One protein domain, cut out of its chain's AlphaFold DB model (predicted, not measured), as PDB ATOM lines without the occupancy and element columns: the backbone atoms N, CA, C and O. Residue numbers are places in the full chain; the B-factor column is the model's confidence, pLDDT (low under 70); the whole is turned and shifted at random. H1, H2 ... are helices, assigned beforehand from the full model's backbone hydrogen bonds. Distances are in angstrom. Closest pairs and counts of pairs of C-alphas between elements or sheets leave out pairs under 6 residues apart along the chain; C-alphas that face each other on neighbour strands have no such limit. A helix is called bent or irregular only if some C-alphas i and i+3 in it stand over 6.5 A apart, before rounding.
ATOM      1  N   TYR A   2     -54.799  28.038  98.489       94.25
ATOM      2  CA  TYR A   2     -54.992  27.252  99.706       94.25
ATOM      3  C   TYR A   2     -53.649  26.885 100.356       94.25
ATOM      4  O   TYR A   2     -52.622  26.792  99.684       94.25
ATOM      5  N   HIS A   3     -53.650  26.627 101.670       94.00
ATOM      6  CA  HIS A   3     -52.437  26.234 102.404       94.00
ATOM      7  C   HIS A   3     -51.808  24.957 101.823       94.00
ATOM      8  O   HIS A   3     -50.589  24.875 101.702       94.00
ATOM      9  N   SER A   4     -52.632  23.994 101.397       94.94
ATOM     10  CA  SER A   4     -52.181  22.766 100.737       94.94
ATOM     11  C   SER A   4     -51.459  23.034  99.414       94.94
ATOM     12  O   SER A   4     -50.422  22.434  99.173       94.94
ATOM     13  N   GLU A   5     -51.940  23.961  98.582       95.94
ATOM     14  CA  GLU A   5     -51.291  24.318  97.308       95.94
ATOM     15  C   GLU A   5     -49.900  24.921  97.536       95.94
ATOM     16  O   GLU A   5     -48.932  24.544  96.876       95.94
ATOM     17  N   ILE A   6     -49.781  25.822  98.517       96.44
ATOM     18  CA  ILE A   6     -48.505  26.444  98.889       96.44
ATOM     19  C   ILE A   6     -47.531  25.376  99.405       96.44
ATOM     20  O   ILE A   6     -46.377  25.338  98.978       96.44
ATOM     21  N   MET A   7     -47.999  24.473 100.275       97.19
ATOM     22  CA  MET A   7     -47.207  23.338 100.762       97.19
ATOM     23  C   MET A   7     -46.729  22.446  99.611       97.19
ATOM     24  O   MET A   7     -45.548  22.106  99.561       97.19
ATOM     25  N   THR A   8     -47.609  22.112  98.665       96.31
ATOM     26  CA  THR A   8     -47.276  21.290  97.494       96.31
ATOM     27  C   THR A   8     -46.184  21.935  96.647       96.31
ATOM     28  O   THR A   8     -45.229  21.255  96.283       96.31
ATOM     29  N   ILE A   9     -46.258  23.241  96.378       96.81
ATOM     30  CA  ILE A   9     -45.233  23.952  95.596       96.81
ATOM     31  C   ILE A   9     -43.884  23.971  96.322       96.81
ATOM     32  O   ILE A   9     -42.849  23.779  95.685       96.81
ATOM     33  N   LEU A  10     -43.876  24.167  97.644       96.62
ATOM     34  CA  LEU A  10     -42.644  24.117  98.442       96.62
ATOM     35  C   LEU A  10     -42.019  22.715  98.435       96.62
ATOM     36  O   LEU A  10     -40.809  22.582  98.261       96.62
ATOM     37  N   ILE A  11     -42.830  21.663  98.573       95.88
ATOM     38  CA  ILE A  11     -42.355  20.275  98.481       95.88
ATOM     39  C   ILE A  11     -41.810  19.998  97.076       95.88
ATOM     40  O   ILE A  11     -40.702  19.482  96.933       95.88
ATOM     41  N   LEU A  12     -42.554  20.385  96.037       96.56
ATOM     42  CA  LEU A  12     -42.159  20.190  94.646       96.56
ATOM     43  C   LEU A  12     -40.852  20.921  94.329       96.56
ATOM     44  O   LEU A  12     -40.000  20.350  93.656       96.56
ATOM     45  N   PHE A  13     -40.635  22.123  94.872       97.00
ATOM     46  CA  PHE A  13     -39.355  22.821  94.749       97.00
ATOM     47  C   PHE A  13     -38.196  21.956  95.251       97.00
ATOM     48  O   PHE A  13     -37.226  21.747  94.520       97.00
ATOM     49  N   HIS A  14     -38.317  21.398  96.457       93.31
ATOM     50  CA  HIS A  14     -37.277  20.546  97.034       93.31
ATOM     51  C   HIS A  14     -37.058  19.245  96.245       93.31
ATOM     52  O   HIS A  14     -35.919  18.787  96.154       93.31
ATOM     53  N   LEU A  15     -38.106  18.682  95.637       94.25
ATOM     54  CA  LEU A  15     -38.009  17.488  94.784       94.25
ATOM     55  C   LEU A  15     -37.468  17.784  93.377       94.25
ATOM     56  O   LEU A  15     -36.854  16.929  92.753       94.25
ATOM     57  N   SER A  16     -37.680  18.996  92.872       92.75
ATOM     58  CA  SER A  16     -37.340  19.388  91.498       92.75
ATOM     59  C   SER A  16     -35.848  19.661  91.265       92.75
ATOM     60  O   SER A  16     -35.442  19.920  90.134       92.75
ATOM     61  N   HIS A  17     -35.026  19.642  92.322       92.06
ATOM     62  CA  HIS A  17     -33.584  19.934  92.289       92.06
ATOM     63  C   HIS A  17     -33.194  21.328  91.753       92.06
ATOM     64  O   HIS A  17     -32.014  21.589  91.496       92.06
ATOM     65  N   TYR A  18     -34.140  22.264  91.622       94.94
ATOM     66  CA  TYR A  18     -33.814  23.648  91.280       94.94
ATOM     67  C   TYR A  18     -33.018  24.311  92.411       94.94
ATOM     68  O   TYR A  18     -33.375  24.240  93.583       94.94
ATOM     69  N   ARG A  19     -31.947  25.029  92.056       93.38
ATOM     70  CA  ARG A  19     -31.124  25.763  93.036       93.38
ATOM     71  C   ARG A  19     -31.790  27.038  93.552       93.38
ATOM     72  O   ARG A  19     -31.521  27.461  94.670       93.38
ATOM     73  N   ASN A  20     -32.602  27.685  92.716       95.44
ATOM     74  CA  ASN A  20     -33.197  28.985  93.003       95.44
ATOM     75  C   ASN A  20     -34.722  28.897  92.929       95.44
ATOM     76  O   ASN A  20     -35.277  28.545  91.885       95.44
ATOM     77  N   PHE A  21     -35.385  29.273  94.025       96.44
ATOM     78  CA  PHE A  21     -36.839  29.241  94.127       96.44
ATOM     79  C   PHE A  21     -37.529  30.167  93.121       96.44
ATOM     80  O   PHE A  21     -38.547  29.798  92.550       96.44
ATOM     81  N   LYS A  22     -36.967  31.348  92.839       96.75
ATOM     82  CA  LYS A  22     -37.541  32.301  91.877       96.75
ATOM     83  C   LYS A  22     -37.597  31.721  90.465       96.75
ATOM     84  O   LYS A  22     -38.614  31.862  89.799       96.75
ATOM     85  N   HIS A  23     -36.522  31.058  90.040       96.88
ATOM     86  CA  HIS A  23     -36.446  30.415  88.726       96.88
ATOM     87  C   HIS A  23     -37.397  29.213  88.648       96.88
ATOM     88  O   HIS A  23     -38.133  29.062  87.683       96.88
ATOM     89  N   PHE A  24     -37.458  28.390  89.698       97.69
ATOM     90  CA  PHE A  24     -38.466  27.331  89.798       97.69
ATOM     91  C   PHE A  24     -39.896  27.886  89.692       97.69
ATOM     92  O   PHE A  24     -40.711  27.402  88.914       97.69
ATOM     93  N   TYR A  25     -40.206  28.946  90.431       97.38
ATOM     94  CA  TYR A  25     -41.557  29.489  90.473       97.38
ATOM     95  C   TYR A  25     -41.984  30.115  89.136       97.38
ATOM     96  O   TYR A  25     -43.075  29.836  88.644       97.38
ATOM     97  N   LEU A  26     -41.130  30.946  88.532       96.19
ATOM     98  CA  LEU A  26     -41.469  31.686  87.313       96.19
ATOM     99  C   LEU A  26     -41.303  30.859  86.033       96.19
ATOM    100  O   LEU A  26     -42.111  30.989  85.122       96.19
ATOM    101  N   ASP A  27     -40.292  29.996  85.952       95.00
ATOM    102  CA  ASP A  27     -39.996  29.286  84.702       95.00
ATOM    103  C   ASP A  27     -40.557  27.862  84.682       95.00
ATOM    104  O   ASP A  27     -40.716  27.286  83.605       95.00
ATOM    105  N   HIS A  28     -40.876  27.294  85.853       95.50
ATOM    106  CA  HIS A  28     -41.462  25.960  85.967       95.50
ATOM    107  C   HIS A  28     -42.945  26.016  86.349       95.50
ATOM    108  O   HIS A  28     -43.798  25.647  85.540       95.50
ATOM    109  N   ILE A  29     -43.277  26.525  87.541       96.88
ATOM    110  CA  ILE A  29     -44.669  26.538  88.030       96.88
ATOM    111  C   ILE A  29     -45.552  27.420  87.153       96.88
ATOM    112  O   ILE A  29     -46.569  26.963  86.642       96.88
ATOM    113  N   TRP A  30     -45.139  28.664  86.925       94.38
ATOM    114  CA  TRP A  30     -45.925  29.614  86.142       94.38
ATOM    115  C   TRP A  30     -46.053  29.219  84.665       94.38
ATOM    116  O   TRP A  30     -47.036  29.559  84.018       94.38
ATOM    117  N   LYS A  31     -45.073  28.501  84.109       94.19
ATOM    118  CA  LYS A  31     -45.089  28.128  82.691       94.19
ATOM    119  C   LYS A  31     -45.831  26.821  82.424       94.19
ATOM    120  O   LYS A  31     -46.574  26.747  81.451       94.19
ATOM    121  N   TYR A  32     -45.618  25.800  83.253       95.12
ATOM    122  CA  TYR A  32     -46.119  24.445  82.993       95.12
ATOM    123  C   TYR A  32     -47.278  24.034  83.904       95.12
ATOM    124  O   TYR A  32     -48.118  23.253  83.476       95.12
ATOM    125  N   HIS A  33     -47.364  24.587  85.116       94.38
ATOM    126  CA  HIS A  33     -48.350  24.189  86.130       94.38
ATOM    127  C   HIS A  33     -49.350  25.296  86.482       94.38
ATOM    128  O   HIS A  33     -50.100  25.181  87.447       94.38
ATOM    129  N   HIS A  34     -49.413  26.376  85.700       92.62
ATOM    130  CA  HIS A  34     -50.348  27.473  85.966       92.62
ATOM    131  C   HIS A  34     -51.810  27.013  85.943       92.62
ATOM    132  O   HIS A  34     -52.637  27.528  86.690       92.62
ATOM    133  N   HIS A  35     -52.142  26.036  85.097       94.00
ATOM    134  CA  HIS A  35     -53.488  25.473  85.046       94.00
ATOM    135  C   HIS A  35     -53.819  24.637  86.295       94.00
ATOM    136  O   HIS A  35     -54.966  24.616  86.735       94.00
ATOM    137  N   ASP A  36     -52.820  23.991  86.900       94.88
ATOM    138  CA  ASP A  36     -52.998  23.164  88.100       94.88
ATOM    139  C   ASP A  36     -53.228  24.018  89.357       94.88
ATOM    140  O   ASP A  36     -53.803  23.548  90.338       94.88
ATOM    141  N   PHE A  37     -52.813  25.290  89.318       94.50
ATOM    142  CA  PHE A  37     -52.965  26.260  90.400       94.50
ATOM    143  C   PHE A  37     -53.766  27.485  89.920       94.50
ATOM    144  O   PHE A  37     -53.201  28.560  89.721       94.50
ATOM    145  N   PRO A  38     -55.100  27.392  89.776       89.94
ATOM    146  CA  PRO A  38     -55.914  28.481  89.223       89.94
ATOM    147  C   PRO A  38     -55.905  29.758  90.080       89.94
ATOM    148  O   PRO A  38     -56.239  30.833  89.589       89.94
ATOM    149  N   THR A  39     -55.509  29.664  91.356       93.06
ATOM    150  CA  THR A  39     -55.356  30.817  92.263       93.06
ATOM    151  C   THR A  39     -53.892  31.126  92.606       93.06
ATOM    152  O   THR A  39     -53.605  31.621  93.703       93.06
ATOM    153  N   LEU A  40     -52.968  30.813  91.684       94.62
ATOM    154  CA  LEU A  40     -51.529  31.039  91.830       94.62
ATOM    155  C   LEU A  40     -51.224  32.520  92.088       94.62
ATOM    156  O   LEU A  40     -51.644  33.411  91.351       94.62
ATOM    157  N   LEU A  41     -50.470  32.787  93.152       95.31
ATOM    158  CA  LEU A  41     -50.066  34.142  93.517       95.31
ATOM    159  C   LEU A  41     -48.901  34.629  92.643       95.31
ATOM    160  O   LEU A  41     -48.148  33.841  92.070       95.31
ATOM    161  N   SER A  42     -48.680  35.944  92.594       95.25
ATOM    162  CA  SER A  42     -47.416  36.475  92.074       95.25
ATOM    163  C   SER A  42     -46.241  36.000  92.942       95.25
ATOM    164  O   SER A  42     -46.415  35.699  94.123       95.25
ATOM    165  N   TYR A  43     -45.027  35.962  92.385       96.06
ATOM    166  CA  TYR A  43     -43.833  35.516  93.118       96.06
ATOM    167  C   TYR A  43     -43.629  36.264  94.448       96.06
ATOM    168  O   TYR A  43     -43.368  35.646  95.478       96.06
ATOM    169  N   THR A  44     -43.771  37.591  94.453       96.94
ATOM    170  CA  THR A  44     -43.572  38.409  95.660       96.94
ATOM    171  C   THR A  44     -44.637  38.132  96.719       96.94
ATOM    172  O   THR A  44     -44.298  37.966  97.892       96.94
ATOM    173  N   CYS A  45     -45.903  38.009  96.316       96.56
ATOM    174  CA  CYS A  45     -46.986  37.627  97.220       96.56
ATOM    175  C   CYS A  45     -46.777  36.210  97.763       96.56
ATOM    176  O   CYS A  45     -46.898  36.000  98.968       96.56
ATOM    177  N   PHE A  46     -46.388  35.255  96.912       97.19
ATOM    178  CA  PHE A  46     -46.107  33.888  97.339       97.19
ATOM    179  C   PHE A  46     -45.027  33.850  98.422       97.19
ATOM    180  O   PHE A  46     -45.243  33.254  99.472       97.19
ATOM    181  N   VAL A  47     -43.895  34.536  98.219       96.31
ATOM    182  CA  VAL A  47     -42.800  34.575  99.205       96.31
ATOM    183  C   VAL A  47     -43.252  35.184 100.535       96.31
ATOM    184  O   VAL A  47     -42.819  34.721 101.586       96.31
ATOM    185  N   SER A  48     -44.147  36.176 100.508       96.81
ATOM    186  CA  SER A  48     -44.688  36.768 101.738       96.81
ATOM    187  C   SER A  48     -45.605  35.817 102.518       96.81
ATOM    188  O   SER A  48     -45.627  35.863 103.745       96.81
ATOM    189  N   VAL A  49     -46.330  34.930 101.823       96.31
ATOM    190  CA  VAL A  49     -47.297  34.000 102.433       96.31
ATOM    191  C   VAL A  49     -46.661  32.651 102.778       96.31
ATOM    192  O   VAL A  49     -47.070  32.033 103.751       96.31
ATOM    193  N   ALA A  50     -45.632  32.200 102.056       95.31
ATOM    194  CA  ALA A  50     -44.988  30.898 102.262       95.31
ATOM    195  C   ALA A  50     -44.610  30.570 103.728       95.31
ATOM    196  O   ALA A  50     -44.776  29.418 104.129       95.31
ATOM    197  N   PRO A  51     -44.168  31.522 104.577       96.19
ATOM    198  CA  PRO A  51     -43.902  31.233 105.988       96.19
ATOM    199  C   PRO A  51     -45.134  30.779 106.791       96.19
ATOM    200  O   PRO A  51     -44.972  30.067 107.782       96.19
ATOM    201  N   SER A  52     -46.358  31.143 106.381       96.25
ATOM    202  CA  SER A  52     -47.587  30.795 107.113       96.25
ATOM    203  C   SER A  52     -47.859  29.288 107.140       96.25
ATOM    204  O   SER A  52     -48.467  28.785 108.085       96.25
ATOM    205  N   VAL A  53     -47.367  28.547 106.142       96.69
ATOM    206  CA  VAL A  53     -47.554  27.093 106.045       96.69
ATOM    207  C   VAL A  53     -46.450  26.287 106.726       96.69
ATOM    208  O   VAL A  53     -46.502  25.061 106.706       96.69
ATOM    209  N   LEU A  54     -45.462  26.926 107.360       94.31
ATOM    210  CA  LEU A  54     -44.332  26.211 107.959       94.31
ATOM    211  C   LEU A  54     -44.782  25.210 109.035       94.31
ATOM    212  O   LEU A  54     -44.372  24.052 109.020       94.31
ATOM    213  N   VAL A  55     -45.654  25.639 109.950       94.81
ATOM    214  CA  VAL A  55     -46.178  24.789 111.031       94.81
ATOM    215  C   VAL A  55     -46.973  23.590 110.488       94.81
ATOM    216  O   VAL A  55     -46.629  22.456 110.844       94.81
ATOM    217  N   PRO A  56     -47.994  23.768 109.621       95.44
ATOM    218  CA  PRO A  56     -48.724  22.628 109.071       95.44
ATOM    219  C   PRO A  56     -47.845  21.734 108.189       95.44
ATOM    220  O   PRO A  56     -48.004  20.516 108.234       95.44
ATOM    221  N   LEU A  57     -46.869  22.289 107.462       95.19
ATOM    222  CA  LEU A  57     -45.909  21.506 106.682       95.19
ATOM    223  C   LEU A  57     -45.042  20.611 107.572       95.19
ATOM    224  O   LEU A  57     -44.922  19.417 107.306       95.19
ATOM    225  N   CYS A  58     -44.488  21.151 108.657       93.38
ATOM    226  CA  CYS A  58     -43.723  20.366 109.626       93.38
ATOM    227  C   CYS A  58     -44.573  19.262 110.269       93.38
ATOM    228  O   CYS A  58     -44.096  18.135 110.421       93.38
ATOM    229  N   SER A  59     -45.828  19.561 110.619       94.25
ATOM    230  CA  SER A  59     -46.767  18.568 111.159       94.25
ATOM    231  C   SER A  59     -47.030  17.443 110.156       94.25
ATOM    232  O   SER A  59     -46.857  16.269 110.488       94.25
ATOM    233  N   TYR A  60     -47.351  17.793 108.907       93.94
ATOM    234  CA  TYR A  60     -47.575  16.838 107.823       93.94
ATOM    235  C   TYR A  60     -46.354  15.939 107.588       93.94
ATOM    236  O   TYR A  60     -46.462  14.715 107.632       93.94
ATOM    237  N   LEU A  61     -45.165  16.530 107.430       91.88
ATOM    238  CA  LEU A  61     -43.928  15.775 107.224       91.88
ATOM    239  C   LEU A  61     -43.588  14.878 108.417       91.88
ATOM    240  O   LEU A  61     -43.030  13.803 108.227       91.88
ATOM    241  N   THR A  62     -43.925  15.292 109.639       89.75
ATOM    242  CA  THR A  62     -43.709  14.475 110.842       89.75
ATOM    243  C   THR A  62     -44.620  13.253 110.864       89.75
ATOM    244  O   THR A  62     -44.161  12.180 111.239       89.75
ATOM    245  N   GLN A  63     -45.868  13.382 110.409       90.00
ATOM    246  CA  GLN A  63     -46.791  12.248 110.293       90.00
ATOM    247  C   GLN A  63     -46.349  11.236 109.228       90.00
ATOM    248  O   GLN A  63     -46.597  10.045 109.379       90.00
ATOM    249  N   LEU A  64     -45.662  11.695 108.177       89.12
ATOM    250  CA  LEU A  64     -45.098  10.818 107.147       89.12
ATOM    251  C   LEU A  64     -43.843  10.059 107.604       89.12
ATOM    252  O   LEU A  64     -43.419   9.120 106.928       89.12
ATOM    253  N   LYS A  65     -43.213  10.452 108.720       84.31
ATOM    254  CA  LYS A  65     -42.036   9.741 109.228       84.31
ATOM    255  C   LYS A  65     -42.443   8.350 109.710       84.31
ATOM    256  O   LYS A  65     -43.409   8.186 110.451       84.31
ATOM    257  N   GLY A  66     -41.661   7.345 109.322       81.88
ATOM    258  CA  GLY A  66     -41.790   5.998 109.868       81.88
ATOM    259  C   GLY A  66     -41.536   5.966 111.378       81.88
ATOM    260  O   GLY A  66     -40.955   6.893 111.950       81.88
ATOM    261  N   LYS A  67     -41.950   4.872 112.030       82.50
ATOM    262  CA  LYS A  67     -41.663   4.662 113.455       82.50
ATOM    263  C   LYS A  67     -40.147   4.746 113.684       82.50
ATOM    264  O   LYS A  67     -39.405   4.072 112.966       82.50
ATOM    265  N   PRO A  68     -39.679   5.537 114.663       78.81
ATOM    266  CA  PRO A  68     -38.259   5.617 114.958       78.81
ATOM    267  C   PRO A  68     -37.760   4.233 115.379       78.81
ATOM    268  O   PRO A  68     -38.278   3.635 116.318       78.81
ATOM    269  N   THR A  69     -36.744   3.718 114.691       78.25
ATOM    270  CA  THR A  69     -36.141   2.396 114.943       78.25
ATOM    271  C   THR A  69     -35.129   2.412 116.096       78.25
ATOM    272  O   THR A  69     -34.362   1.472 116.265       78.25
ATOM    273  N   GLY A  70     -35.098   3.492 116.888       78.12
ATOM    274  CA  GLY A  70     -34.113   3.730 117.951       78.12
ATOM    275  C   GLY A  70     -32.792   4.340 117.468       78.12
ATOM    276  O   GLY A  70     -32.010   4.808 118.288       78.12
ATOM    277  N   ILE A  71     -32.563   4.403 116.152       75.75
ATOM    278  CA  ILE A  71     -31.372   5.010 115.547       75.75
ATOM    279  C   ILE A  71     -31.823   6.207 114.711       75.75
ATOM    280  O   ILE A  71     -32.532   6.051 113.718       75.75
ATOM    281  N   ALA A  72     -31.426   7.410 115.120       73.62
ATOM    282  CA  ALA A  72     -31.637   8.628 114.349       73.62
ATOM    283  C   ALA A  72     -30.304   9.063 113.735       73.62
ATOM    284  O   ALA A  72     -29.351   9.355 114.456       73.62
ATOM    285  N   PHE A  73     -30.239   9.118 112.405       65.88
ATOM    286  CA  PHE A  73     -29.118   9.739 111.708       65.88
ATOM    287  C   PHE A  73     -29.366  11.243 111.653       65.88
ATOM    288  O   PHE A  73     -30.292  11.711 110.991       65.88
ATOM    289  N   ILE A  74     -28.555  11.993 112.390       71.06
ATOM    290  CA  ILE A  74     -28.489  13.449 112.297       71.06
ATOM    291  C   ILE A  74     -27.215  13.747 111.515       71.06
ATOM    292  O   ILE A  74     -26.150  13.239 111.870       71.06
ATOM    293  N   ASP A  75     -27.325  14.514 110.429       73.38
ATOM    294  CA  ASP A  75     -26.138  14.949 109.698       73.38
ATOM    295  C   ASP A  75     -25.216  15.743 110.635       73.38
ATOM    296  O   ASP A  75     -25.662  16.415 111.565       73.38
ATOM    297  N   SER A  76     -23.914  15.688 110.383       64.75
ATOM    298  CA  SER A  76     -22.875  16.363 111.172       64.75
ATOM    299  C   SER A  76     -22.928  17.900 111.102       64.75
ATOM    300  O   SER A  76     -21.991  18.586 111.521       64.75
ATOM    301  N   THR A  77     -24.017  18.470 110.576       75.69
ATOM    302  CA  THR A  77     -24.210  19.907 110.453       75.69
ATOM    303  C   THR A  77     -24.212  20.550 111.840       75.69
ATOM    304  O   THR A  77     -25.144  20.400 112.630       75.69
ATOM    305  N   SER A  78     -23.164  21.311 112.157       77.50
ATOM    306  CA  SER A  78     -23.101  22.040 113.423       77.50
ATOM    307  C   SER A  78     -24.210  23.090 113.510       77.50
ATOM    308  O   SER A  78     -24.285  23.987 112.665       77.50
ATOM    309  N   LEU A  79     -25.009  23.040 114.575       83.75
ATOM    310  CA  LEU A  79     -25.990  24.077 114.890       83.75
ATOM    311  C   LEU A  79     -25.294  25.244 115.601       83.75
ATOM    312  O   LEU A  79     -24.898  25.158 116.764       83.75
ATOM    313  N   ARG A  80     -25.119  26.355 114.883       86.44
ATOM    314  CA  ARG A  80     -24.499  27.579 115.408       86.44
ATOM    315  C   ARG A  80     -25.471  28.297 116.350       86.44
ATOM    316  O   ARG A  80     -26.299  29.078 115.900       86.44
ATOM    317  N   VAL A  81     -25.340  28.069 117.656       90.12
ATOM    318  CA  VAL A  81     -26.140  28.783 118.675       90.12
ATOM    319  C   VAL A  81     -25.534  30.127 119.089       90.12
ATOM    320  O   VAL A  81     -26.252  31.059 119.434       90.12
ATOM    321  N   CYS A  82     -24.205  30.258 119.049       90.19
ATOM    322  CA  CYS A  82     -23.509  31.503 119.360       90.19
ATOM    323  C   CYS A  82     -22.139  31.578 118.671       90.19
ATOM    324  O   CYS A  82     -21.639  30.601 118.113       90.19
ATOM    325  N   HIS A  83     -21.521  32.758 118.717       88.31
ATOM    326  CA  HIS A  83     -20.137  32.939 118.283       88.31
ATOM    327  C   HIS A  83     -19.169  32.372 119.333       88.31
ATOM    328  O   HIS A  83     -19.399  32.570 120.523       88.31
ATOM    329  N   ASN A  84     -18.042  31.776 118.918       88.81
ATOM    330  CA  ASN A  84     -17.089  31.118 119.836       88.81
ATOM    331  C   ASN A  84     -16.617  32.016 120.997       88.81
ATOM    332  O   ASN A  84     -16.474  31.562 122.126       88.81
ATOM    333  N   ILE A  85     -16.441  33.314 120.739       91.19
ATOM    334  CA  ILE A  85     -16.022  34.311 121.739       91.19
ATOM    335  C   ILE A  85     -17.086  34.502 122.838       91.19
ATOM    336  O   ILE A  85     -16.774  34.898 123.958       91.19
ATOM    337  N   ARG A  86     -18.360  34.220 122.540       92.38
ATOM    338  CA  ARG A  86     -19.497  34.416 123.452       92.38
ATOM    339  C   ARG A  86     -19.843  33.180 124.278       92.38
ATOM    340  O   ARG A  86     -20.716  33.293 125.133       92.38
ATOM    341  N   ILE A  87     -19.159  32.048 124.076       91.25
ATOM    342  CA  ILE A  87     -19.431  30.792 124.798       91.25
ATOM    343  C   ILE A  87     -19.497  31.002 126.325       91.25
ATOM    344  O   ILE A  87     -20.493  30.585 126.908       91.25
ATOM    345  N   PRO A  88     -18.561  31.723 126.985       91.62
ATOM    346  CA  PRO A  88     -18.602  31.891 128.444       91.62
ATOM    347  C   PRO A  88     -19.773  32.737 128.968       91.62
ATOM    348  O   PRO A  88     -19.998  32.796 130.171       91.62
ATOM    349  N   ARG A  89     -20.481  33.462 128.093       93.19
ATOM    350  CA  ARG A  89     -21.558  34.401 128.460       93.19
ATOM    351  C   ARG A  89     -22.925  33.976 127.917       93.19
ATOM    352  O   ARG A  89     -23.905  34.693 128.103       93.19
ATOM    353  N   HIS A  90     -22.994  32.858 127.201       92.25
ATOM    354  CA  HIS A  90     -24.195  32.430 126.505       92.25
ATOM    355  C   HIS A  90     -25.140  31.659 127.440       92.25
ATOM    356  O   HIS A  90     -24.835  30.539 127.830       92.25
ATOM    357  N   LYS A  91     -26.308  32.241 127.745       93.31
ATOM    358  CA  LYS A  91     -27.284  31.671 128.696       93.31
ATOM    359  C   LYS A  91     -28.497  30.987 128.052       93.31
ATOM    360  O   LYS A  91     -29.134  30.159 128.681       93.31
ATOM    361  N   VAL A  92     -28.824  31.306 126.793       93.56
ATOM    362  CA  VAL A  92     -30.082  30.865 126.143       93.56
ATOM    363  C   VAL A  92     -30.167  29.342 125.974       93.56
ATOM    364  O   VAL A  92     -31.243  28.771 126.065       93.56
TER     365      VAL A  92
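This is residues 2 to 92 of the 105 residues of the protein "Transposase" of Xenorhabdus doucetiae (UniProt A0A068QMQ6). A loose cluster of three helices, H1, H2 and the bent H3, sits at one end, and from it a long stretch with no named element, residues 64 to 83, swings away to the small helix H4 at the far end. H1 lies between H2 and the second arm of H3, with few contacts, while residues 62 to 80 and 83 to 89 stick out. The printed part has 91 residues with four named helices, H1, H2, H3 and H4 in that order, and no named strand; its class is all helix. It is only just loose, close to extended, with a radius of gyration of the C-alphas of 18.1 A, and only just elongated, spanning 54 by 36 by 23 A.

Start at H1, residues 3 to 15, which touches no helix. It is close to but not clearly touching H2, residues 21 to 32: the closest C-alphas, of Phe 13 and Phe 24, are 6.8 A apart, and the lines are about perpendicular at 74 degrees. H3, residues 43 to 63, was assigned as one helix by its hydrogen bonds but is bent, with C-alphas 52 and 55 lying 7.3 A apart; its arms H3a, residues 43 to 52, and H3b, residues 55 to 63, stand at a steep tilt of 63 degrees. H1 is close to but not clearly touching H3a, where the closest C-alphas, of Ile 6 and Ala 50, are 6.6 A apart. The same holds for H1 and H3b, with the closest C-alphas, of Met 7 and Leu 57, 6.3 A apart. H2, with residues 22 to 26 alone, only just touches H3a, with 3 pairs of C-alphas within 8 A; the closest are those of Tyr 25 and Tyr 43, 7.0 A apart. H4, residues 84 to 89, is apart from H1, H2, H3a and H3b. In H1 and H3b every O i to N i+4 pair is within hydrogen-bond range; in H2 it is 6 of 8, in H3a 4 of 6, and in H4 0 of 2, beside 2 of 3 O i to N i+3 pairs.

Find C-alpha 3 at (-52.437, 26.234, 102.404); from there H1 runs 18.5 A to C-alpha 15. H2 covers 15.3 A, H3a 15.2 A, H3b 12.6 A and H4 10.3 A. H3a is irregular, with C-alphas 48 and 51 lying 7.0 A apart, and so is H4, with C-alphas 85 and 88 lying 7.6 A apart. Look for the end of H4 at C-alpha 89, (-21.558, 34.401, 128.460).

The two C-alphas farthest apart, of His 35 and Pro 88, are 56.1 A apart. The printed part has no cut. The link from H1 to H2 is tight, that from H2 to H3 is short, and that from H3 to H4 is long, with 20 residues. The mean pLDDT of the printed part is 91.3; residues 73 and 76 are under 70.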